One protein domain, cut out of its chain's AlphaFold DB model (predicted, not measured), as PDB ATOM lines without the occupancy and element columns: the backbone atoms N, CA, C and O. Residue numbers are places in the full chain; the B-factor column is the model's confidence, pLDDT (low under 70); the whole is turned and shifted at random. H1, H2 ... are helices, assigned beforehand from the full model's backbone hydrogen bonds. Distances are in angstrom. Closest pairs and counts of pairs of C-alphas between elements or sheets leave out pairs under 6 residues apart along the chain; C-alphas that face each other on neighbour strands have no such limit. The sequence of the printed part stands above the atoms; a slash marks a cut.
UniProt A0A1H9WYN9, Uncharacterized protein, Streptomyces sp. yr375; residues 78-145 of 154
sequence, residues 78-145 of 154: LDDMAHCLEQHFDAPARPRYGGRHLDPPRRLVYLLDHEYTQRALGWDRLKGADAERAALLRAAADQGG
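What this domain is: This is residues 78 to 145 of the 154 residues of an uncharacterized protein of Streptomyces sp. yr375 (UniProt A0A1H9WYN9). Two helices, one at each end of the printed part, meet as a wide V, the first part of H1 packing on the last part of H2. A long strip of chain without named elements runs from the far end of H1 across the open side of the V to the far end of H2, with a loop near each of these ends. The printed part has 68 residues, with H1 followed by H2 and no named strand; the class is all helix, though 29 residues, under half, are in the helices. The whole is loose, with a radius of gyration of the C-alphas of 14.5 A and spans of 40 by 28 by 16 A.

Where its parts are: H1 is residues 78 to 90, 18.3 A from first to last C-alpha, and begins with C-alpha 78 at (-24.136, 21.480, 35.835). Residues 91 to 127 follow, with C-alpha 109 at (-13.578, 25.072, 50.203). H2 is residues 128 to 143, 23.5 A long, and ends with C-alpha 143 at (-19.041, 28.280, 33.032).

How they stand to each other: H1 and H2 touch, with 14 pairs of C-alphas within 8 A. The closest C-alphas are those of Ala 82 and Ala 140, 4.4 A apart. H2 touches H1 with residues 136 to 143 alone. Their lines stand at a steep tilt of 66 degrees, and they run the same way. Their centres are 12.6 A apart. In H1 and H2 every O i to N i+4 pair is within hydrogen-bond range.

The domain as a whole: The two C-alphas farthest apart are those of Gly 99 and Asp 124, 41.2 A. The C-alphas of Leu 78 and Gly 145, the first and last printed, are 13.8 A apart. The printed part has no cut. The link from H1 to H2, 37 residues, is long. The mean pLDDT of the printed part is 76.3, and it is under 70 in residues 93 to 102, 119 to 120 and 144 to 145.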
ATOM      1  N   LEU A  78     -25.131  20.463  36.132       75.25
ATOM      2  CA  LEU A  78     -24.136  21.480  35.835       75.25
ATOM      3  C   LEU A  78     -24.702  22.907  35.921       75.25
ATOM      4  O   LEU A  78     -24.060  23.749  36.541       75.25
ATOM      5  N   ASP A  79     -25.885  23.156  35.355       75.44
ATOM      6  CA  ASP A  79     -26.497  24.489  35.303       75.44
ATOM      7  C   ASP A  79     -26.959  24.923  36.702       75.44
ATOM      8  O   ASP A  79     -26.671  26.037  37.144       75.44
ATOM      9  N   ASP A  80     -27.567  24.002  37.457       76.88
ATOM     10  CA  ASP A  80     -27.933  24.222  38.861       76.88
ATOM     11  C   ASP A  80     -26.703  24.509  39.731       76.88
ATOM     12  O   ASP A  80     -26.724  25.380  40.607       76.88
ATOM     13  N   MET A  81     -25.604  23.789  39.487       81.44
ATOM     14  CA  MET A  81     -24.357  23.992  40.217       81.44
ATOM     15  C   MET A  81     -23.706  25.329  39.852       81.44
ATOM     16  O   MET A  81     -23.227  26.024  40.745       81.44
ATOM     17  N   ALA A  82     -23.709  25.715  38.573       82.56
ATOM     18  CA  ALA A  82     -23.210  27.012  38.125       82.56
ATOM     19  C   ALA A  82     -24.002  28.148  38.783       82.56
ATOM     20  O   ALA A  82     -23.406  29.038  39.389       82.56
ATOM     21  N   HIS A  83     -25.333  28.042  38.800       80.19
ATOM     22  CA  HIS A  83     -26.197  29.010  39.467       80.19
ATOM     23  C   HIS A  83     -25.941  29.094  40.980       80.19
ATOM     24  O   HIS A  83     -25.831  30.186  41.540       80.19
ATOM     25  N   CYS A  84     -25.791  27.954  41.662       82.62
ATOM     26  CA  CYS A  84     -25.459  27.934  43.089       82.62
ATOM     27  C   CYS A  84     -24.090  28.564  43.380       82.62
ATOM     28  O   CYS A  84     -23.922  29.225  44.407       82.62
ATOM     29  N   LEU A  85     -23.104  28.358  42.500       84.12
ATOM     30  CA  LEU A  85     -21.787  28.975  42.633       84.12
ATOM     31  C   LEU A  85     -21.874  30.493  42.462       84.12
ATOM     32  O   LEU A  85     -21.349  31.211  43.308       84.12
ATOM     33  N   GLU A  86     -22.568  30.982  41.435       82.62
ATOM     34  CA  GLU A  86     -22.798  32.420  41.226       82.62
ATOM     35  C   GLU A  86     -23.459  33.059  42.452       82.62
ATOM     36  O   GLU A  86     -22.916  33.995  43.041       82.62
ATOM     37  N   GLN A  87     -24.556  32.470  42.940       81.38
ATOM     38  CA  GLN A  87     -25.226  32.935  44.155       81.38
ATOM     39  C   GLN A  87     -24.299  32.947  45.378       81.38
ATOM     40  O   GLN A  87     -24.375  33.859  46.201       81.38
ATOM     41  N   HIS A  88     -23.429  31.943  45.523       81.88
ATOM     42  CA  HIS A  88     -22.491  31.868  46.640       81.88
ATOM     43  C   HIS A  88     -21.476  33.014  46.620       81.88
ATOM     44  O   HIS A  88     -21.192  33.577  47.677       81.88
ATOM     45  N   PHE A  89     -20.930  33.349  45.449       82.88
ATOM     46  CA  PHE A  89     -19.910  34.391  45.301       82.88
ATOM     47  C   PHE A  89     -20.486  35.815  45.273       82.88
ATOM     48  O   PHE A  89     -19.754  36.748  45.603       82.88
ATOM     49  N   ASP A  90     -21.773  35.982  44.957       81.19
ATOM     50  CA  ASP A  90     -22.450  37.286  44.958       81.19
ATOM     51  C   ASP A  90     -23.131  37.616  46.299       81.19
ATOM     52  O   ASP A  90     -23.282  38.789  46.661       81.19
ATOM     53  N   ALA A  91     -23.529  36.604  47.077       77.25
ATOM     54  CA  ALA A  91     -24.192  36.818  48.357       77.25
ATOM     55  C   ALA A  91     -23.187  37.172  49.476       77.25
ATOM     56  O   ALA A  91     -22.193  36.469  49.676       77.25
ATOM     57  N   PRO A  92     -23.455  38.210  50.293       72.19
ATOM     58  CA  PRO A  92     -22.614  38.512  51.441       72.19
ATOM     59  C   PRO A  92     -22.664  37.370  52.461       72.19
ATOM     60  O   PRO A  92     -23.741  36.892  52.839       72.19
ATOM     61  N   ALA A  93     -21.493  36.934  52.927       66.38
ATOM     62  CA  ALA A  93     -21.409  35.799  53.832       66.38
ATOM     63  C   ALA A  93     -22.022  36.150  55.198       66.38
ATOM     64  O   ALA A  93     -21.680  37.151  55.836       66.38
ATOM     65  N   ARG A  94     -22.940  35.303  55.673       65.12
ATOM     66  CA  ARG A  94     -23.562  35.437  56.995       65.12
ATOM     67  C   ARG A  94     -22.741  34.664  58.030       65.12
ATOM     68  O   ARG A  94     -22.645  33.440  57.914       65.12
ATOM     69  N   PRO A  95     -22.154  35.323  59.045       61.34
ATOM     70  CA  PRO A  95     -21.463  34.611  60.110       61.34
ATOM     71  C   PRO A  95     -22.428  33.708  60.879       61.34
ATOM     72  O   PRO A  95     -23.563  34.092  61.158       61.34
ATOM     73  N   ARG A  96     -21.951  32.530  61.300       59.84
ATOM     74  CA  ARG A  96     -22.669  31.689  62.277       59.84
ATOM     75  C   ARG A  96     -22.669  32.290  63.690       59.84
ATOM     76  O   ARG A  96     -23.521  31.927  64.489       59.84
ATOM     77  N   TYR A  97     -21.749  33.218  63.978       54.19
ATOM     78  CA  TYR A  97     -21.664  33.971  65.232       54.19
ATOM     79  C   TYR A  97     -21.285  35.434  64.942       54.19
ATOM     80  O   TYR A  97     -20.233  35.690  64.359       54.19
ATOM     81  N   GLY A  98     -22.130  36.386  65.357       58.91
ATOM     82  CA  GLY A  98     -21.914  37.834  65.199       58.91
ATOM     83  C   GLY A  98     -22.759  38.492  64.094       58.91
ATOM     84  O   GLY A  98     -22.932  37.946  63.011       58.91
ATOM     85  N   GLY A  99     -23.304  39.682  64.379       57.84
ATOM     86  CA  GLY A  99     -24.384  40.324  63.610       57.84
ATOM     87  C   GLY A  99     -23.984  41.185  62.405       57.84
ATOM     88  O   GLY A  99     -24.805  41.981  61.952       57.84
ATOM     89  N   ARG A 100     -22.757  41.080  61.879       61.12
ATOM     90  CA  ARG A 100     -22.328  41.872  60.709       61.12
ATOM     91  C   ARG A 100     -22.166  40.972  59.487       61.12
ATOM     92  O   ARG A 100     -21.424  40.000  59.550       61.12
ATOM     93  N   HIS A 101     -22.859  41.297  58.393       62.84
ATOM     94  CA  HIS A 101     -22.629  40.638  57.104       62.84
ATOM     95  C   HIS A 101     -21.170  40.854  56.683       62.84
ATOM     96  O   HIS A 101     -20.651  41.968  56.793       62.84
ATOM     97  N   LEU A 102     -20.518  39.774  56.262       67.19
ATOM     98  CA  LEU A 102     -19.175  39.801  55.702       67.19
ATOM     99  C   LEU A 102     -19.262  40.103  54.208       67.19
ATOM    100  O   LEU A 102     -20.296  39.861  53.578       67.19
ATOM    101  N   ASP A 103     -18.160  40.596  53.652       76.44
ATOM    102  CA  ASP A 103     -18.016  40.712  52.205       76.44
ATOM    103  C   ASP A 103     -18.302  39.357  51.529       76.44
ATOM    104  O   ASP A 103     -18.093  38.303  52.154       76.44
ATOM    105  N   PRO A 104     -18.778  39.357  50.272       78.31
ATOM    106  CA  PRO A 104     -19.012  38.124  49.542       78.31
ATOM    107  C   PRO A 104     -17.763  37.227  49.549       78.31
ATOM    108  O   PRO A 104     -16.627  37.721  49.445       78.31
ATOM    109  N   PRO A 105     -17.939  35.908  49.743       78.75
ATOM    110  CA  PRO A 105     -16.821  34.993  49.873       78.75
ATOM    111  C   PRO A 105     -16.001  35.000  48.584       78.75
ATOM    112  O   PRO A 105     -16.534  35.099  47.494       78.75
ATOM    113  N   ARG A 106     -14.674  34.889  48.694       79.44
ATOM    114  CA  ARG A 106     -13.765  34.837  47.527       79.44
ATOM    115  C   ARG A 106     -13.245  33.441  47.220       79.44
ATOM    116  O   ARG A 106     -12.486  33.253  46.273       79.44
ATOM    117  N   ARG A 107     -13.563  32.470  48.076       79.31
ATOM    118  CA  ARG A 107     -13.074  31.095  47.983       79.31
ATOM    119  C   ARG A 107     -14.163  30.151  48.459       79.31
ATOM    120  O   ARG A 107     -14.736  30.375  49.521       79.31
ATOM    121  N   LEU A 108     -14.349  29.072  47.711       82.88
ATOM    122  CA  LEU A 108     -15.112  27.910  48.135       82.88
ATOM    123  C   LEU A 108     -14.127  26.814  48.548       82.88
ATOM    124  O   LEU A 108     -13.205  26.490  47.798       82.88
ATOM    125  N   VAL A 109     -14.313  26.255  49.743       84.50
ATOM    126  CA  VAL A 109     -13.578  25.072  50.203       84.50
ATOM    127  C   VAL A 109     -14.557  23.912  50.235       84.50
ATOM    128  O   VAL A 109     -15.586  23.990  50.901       84.50
ATOM    129  N   TYR A 110     -14.223  22.847  49.515       82.75
ATOM    130  CA  TYR A 110     -15.004  21.621  49.476       82.75
ATOM    131  C   TYR A 110     -14.222  20.507  50.168       82.75
ATOM    132  O   TYR A 110     -13.046  20.295  49.864       82.75
ATOM    133  N   LEU A 111     -14.859  19.833  51.122       85.12
ATOM    134  CA  LEU A 111     -14.269  18.697  51.822       85.12
ATOM    135  C   LEU A 111     -14.524  17.434  51.005       85.12
ATOM    136  O   LEU A 111     -15.656  17.176  50.609       85.12
ATOM    137  N   LEU A 112     -13.456  16.690  50.736       84.81
ATOM    138  CA  LEU A 112     -13.524  15.408  50.048       84.81
ATOM    139  C   LEU A 112     -13.843  14.306  51.058       84.81
ATOM    140  O   LEU A 112     -13.386  14.371  52.201       84.81
ATOM    141  N   ASP A 113     -14.598  13.306  50.621       83.56
ATOM    142  CA  ASP A 113     -15.052  12.218  51.487       83.56
ATOM    143  C   ASP A 113     -13.940  11.186  51.732       83.56
ATOM    144  O   ASP A 113     -13.882  10.580  52.802       83.56
ATOM    145  N   HIS A 114     -13.035  10.979  50.767       74.25
ATOM    146  CA  HIS A 114     -11.920  10.050  50.949       74.25
ATOM    147  C   HIS A 114     -10.721  10.714  51.632       74.25
ATOM    148  O   HIS A 114     -10.312  11.832  51.306       74.25
ATOM    149  N   GLU A 115     -10.064   9.957  52.510       81.56
ATOM    150  CA  GLU A 115      -8.780  10.344  53.083       81.56
ATOM    151  C   GLU A 115      -7.655  10.128  52.054       81.56
ATOM    152  O   GLU A 115      -7.213   9.006  51.786       81.56
ATOM    153  N   TYR A 116      -7.197  11.217  51.433       76.38
ATOM    154  CA  TYR A 116      -6.077  11.185  50.494       76.38
ATOM    155  C   TYR A 116      -4.759  11.490  51.196       76.38
ATOM    156  O   TYR A 116      -4.622  12.462  51.937       76.38
ATOM    157  N   THR A 117      -3.724  10.724  50.851       76.44
ATOM    158  CA  THR A 117      -2.348  11.155  51.118       76.44
ATOM    159  C   THR A 117      -2.026  12.397  50.283       76.44
ATOM    160  O   THR A 117      -2.538  12.550  49.172       76.44
ATOM    161  N   GLN A 118      -1.115  13.257  50.749       74.62
ATOM    162  CA  GLN A 118      -0.717  14.468  50.009       74.62
ATOM    163  C   GLN A 118      -0.288  14.181  48.559       74.62
ATOM    164  O   GLN A 118      -0.577  14.960  47.660       74.62
ATOM    165  N   ARG A 119       0.364  13.036  48.309       68.62
ATOM    166  CA  ARG A 119       0.789  12.614  46.961       68.62
ATOM    167  C   ARG A 119      -0.371  12.143  46.077       68.62
ATOM    168  O   ARG A 119      -0.259  12.185  44.851       68.62
ATOM    169  N   ALA A 120      -1.449  11.648  46.677       65.06
ATOM    170  CA  ALA A 120      -2.637  11.171  45.975       65.06
ATOM    171  C   ALA A 120      -3.697  12.268  45.788       65.06
ATOM    172  O   ALA A 120      -4.590  12.096  44.963       65.06
ATOM    173  N   LEU A 121      -3.579  13.392  46.501       76.94
ATOM    174  CA  LEU A 121      -4.458  14.546  46.359       76.94
ATOM    175  C   LEU A 121      -4.115  15.317  45.075       76.94
ATOM    176  O   LEU A 121      -3.296  16.234  45.061       76.94
ATOM    177  N   GLY A 122      -4.730  14.910  43.970       78.69
ATOM    178  CA  GLY A 122      -4.597  15.562  42.674       78.69
ATOM    179  C   GLY A 122      -5.863  15.383  41.851       78.69
ATOM    180  O   GLY A 122      -6.565  14.387  41.998       78.69
ATOM    181  N   TRP A 123      -6.148  16.343  40.974       76.62
ATOM    182  CA  TRP A 123      -7.398  16.405  40.215       76.62
ATOM    183  C   TRP A 123      -7.708  15.156  39.389       76.62
ATOM    184  O   TRP A 123      -8.878  14.785  39.298       76.62
ATOM    185  N   ASP A 124      -6.672  14.503  38.864       77.12
ATOM    186  CA  ASP A 124      -6.774  13.284  38.049       77.12
ATOM    187  C   ASP A 124      -6.682  11.995  38.886       77.12
ATOM    188  O   ASP A 124      -6.697  10.890  38.351       77.12
ATOM    189  N   ARG A 125      -6.527  12.123  40.211       75.25
ATOM    190  CA  ARG A 125      -6.289  11.014  41.154       75.25
ATOM    191  C   ARG A 125      -7.396  10.848  42.193       75.25
ATOM    192  O   ARG A 125      -7.332   9.914  42.996       75.25
ATOM    193  N   LEU A 126      -8.393  11.732  42.177       79.50
ATOM    194  CA  LEU A 126      -9.590  11.593  42.998       79.50
ATOM    195  C   LEU A 126     -10.334  10.310  42.617       79.50
ATOM    196  O   LEU A 126     -10.321   9.884  41.461       79.50
ATOM    197  N   LYS A 127     -10.972   9.681  43.601       71.62
ATOM    198  CA  LYS A 127     -11.641   8.387  43.460       71.62
ATOM    199  C   LYS A 127     -13.128   8.504  43.763       71.62
ATOM    200  O   LYS A 127     -13.547   9.300  44.597       71.62
ATOM    201  N   GLY A 128     -13.919   7.666  43.094       80.19
ATOM    202  CA  GLY A 128     -15.349   7.528  43.364       80.19
ATOM    203  C   GLY A 128     -16.099   8.860  43.297       80.19
ATOM    204  O   GLY A 128     -15.880   9.658  42.384       80.19
ATOM    205  N   ALA A 129     -16.959   9.098  44.287       78.19
ATOM    206  CA  ALA A 129     -17.816  10.278  44.345       78.19
ATOM    207  C   ALA A 129     -17.035  11.607  44.418       78.19
ATOM    208  O   ALA A 129     -17.504  12.617  43.897       78.19
ATOM    209  N   ASP A 130     -15.819  11.618  44.973       83.25
ATOM    210  CA  ASP A 130     -14.972  12.819  44.987       83.25
ATOM    211  C   ASP A 130     -14.556  13.244  43.582       83.25
ATOM    212  O   ASP A 130     -14.546  14.433  43.268       83.25
ATOM    213  N   ALA A 131     -14.231  12.277  42.717       81.19
ATOM    214  CA  ALA A 131     -13.862  12.557  41.334       81.19
ATOM    215  C   ALA A 131     -15.035  13.167  40.560       81.19
ATOM    216  O   ALA A 131     -14.852  14.103  39.783       81.19
ATOM    217  N   GLU A 132     -16.242  12.653  40.801       80.62
ATOM    218  CA  GLU A 132     -17.482  13.124  40.186       80.62
ATOM    219  C   GLU A 132     -17.839  14.539  40.617       80.62
ATOM    220  O   GLU A 132     -18.002  15.420  39.771       80.62
ATOM    221  N   ARG A 133     -17.886  14.783  41.928       84.06
ATOM    222  CA  ARG A 133     -18.244  16.093  42.476       84.06
ATOM    223  C   ARG A 133     -17.202  17.150  42.138       84.06
ATOM    224  O   ARG A 133     -17.566  18.254  41.743       84.06
ATOM    225  N   ALA A 134     -15.914  16.811  42.209       85.38
ATOM    226  CA  ALA A 134     -14.850  17.722  41.802       85.38
ATOM    227  C   ALA A 134     -14.902  18.041  40.302       85.38
ATOM    228  O   ALA A 134     -14.650  19.180  39.917       85.38
ATOM    229  N   ALA A 135     -15.230  17.071  39.441       83.12
ATOM    230  CA  ALA A 135     -15.384  17.325  38.012       83.12
ATOM    231  C   ALA A 135     -16.561  18.267  37.721       83.12
ATOM    232  O   ALA A 135     -16.390  19.212  36.953       83.12
ATOM    233  N   LEU A 136     -17.706  18.052  38.376       84.50
ATOM    234  CA  LEU A 136     -18.890  18.898  38.224       84.50
ATOM    235  C   LEU A 136     -18.643  20.326  38.727       84.50
ATOM    236  O   LEU A 136     -18.901  21.280  38.001       84.50
ATOM    237  N   LEU A 137     -18.067  20.475  39.926       85.38
ATOM    238  CA  LEU A 137     -17.703  21.781  40.489       85.38
ATOM    239  C   LEU A 137     -16.735  22.549  39.582       85.38
ATOM    240  O   LEU A 137     -16.866  23.760  39.436       85.38
ATOM    241  N   ARG A 138     -15.774  21.858  38.951       82.00
ATOM    242  CA  ARG A 138     -14.849  22.485  37.994       82.00
ATOM    243  C   ARG A 138     -15.563  22.956  36.737       82.00
ATOM    244  O   ARG A 138     -15.351  24.089  36.324       82.00
ATOM    245  N   ALA A 139     -16.395  22.103  36.148       82.06
ATOM    246  CA  ALA A 139     -17.132  22.454  34.942       82.06
ATOM    247  C   ALA A 139     -18.079  23.643  35.189       82.06
ATOM    248  O   ALA A 139     -18.127  24.563  34.376       82.06
ATOM    249  N   ALA A 140     -18.757  23.670  36.341       85.00
ATOM    250  CA  ALA A 140     -19.639  24.767  36.735       85.00
ATOM    251  C   ALA A 140     -18.861  26.072  36.996       85.00
ATOM    252  O   ALA A 140     -19.268  27.147  36.562       85.00
ATOM    253  N   ALA A 141     -17.698  25.984  37.650       80.00
ATOM    254  CA  ALA A 141     -16.821  27.135  37.867       80.00
ATOM    255  C   ALA A 141     -16.272  27.721  36.554       80.00
ATOM    256  O   ALA A 141     -16.151  28.940  36.433       80.00
ATOM    257  N   ASP A 142     -15.956  26.867  35.574       78.19
ATOM    258  CA  ASP A 142     -15.490  27.298  34.255       78.19
ATOM    259  C   ASP A 142     -16.614  27.989  33.450       78.19
ATOM    260  O   ASP A 142     -16.326  28.931  32.712       78.19
ATOM    261  N   GLN A 143     -17.882  27.588  33.622       72.88
ATOM    262  CA  GLN A 143     -19.041  28.280  33.032       72.88
ATOM    263  C   GLN A 143     -19.304  29.655  33.672       72.88
ATOM    264  O   GLN A 143     -19.537  30.619  32.951       72.88
ATOM    265  N   GLY A 144     -19.210  29.759  35.004       63.78
ATOM    266  CA  GLY A 144     -19.442  30.999  35.763       63.78
ATOM    267  C   GLY A 144     -18.237  31.952  35.858       63.78
ATOM    268  O   GLY A 144     -18.269  32.929  36.601       63.78
ATOM    269  N   GLY A 145     -17.128  31.671  35.159       55.59
ATOM    270  CA  GLY A 145     -15.949  32.551  35.111       55.59
ATOM    271  C   GLY A 145     -15.071  32.582  36.376       55.59
ATOM    272  O   GLY A 145     -14.206  33.458  36.506       55.59
TER     273      GLY A 145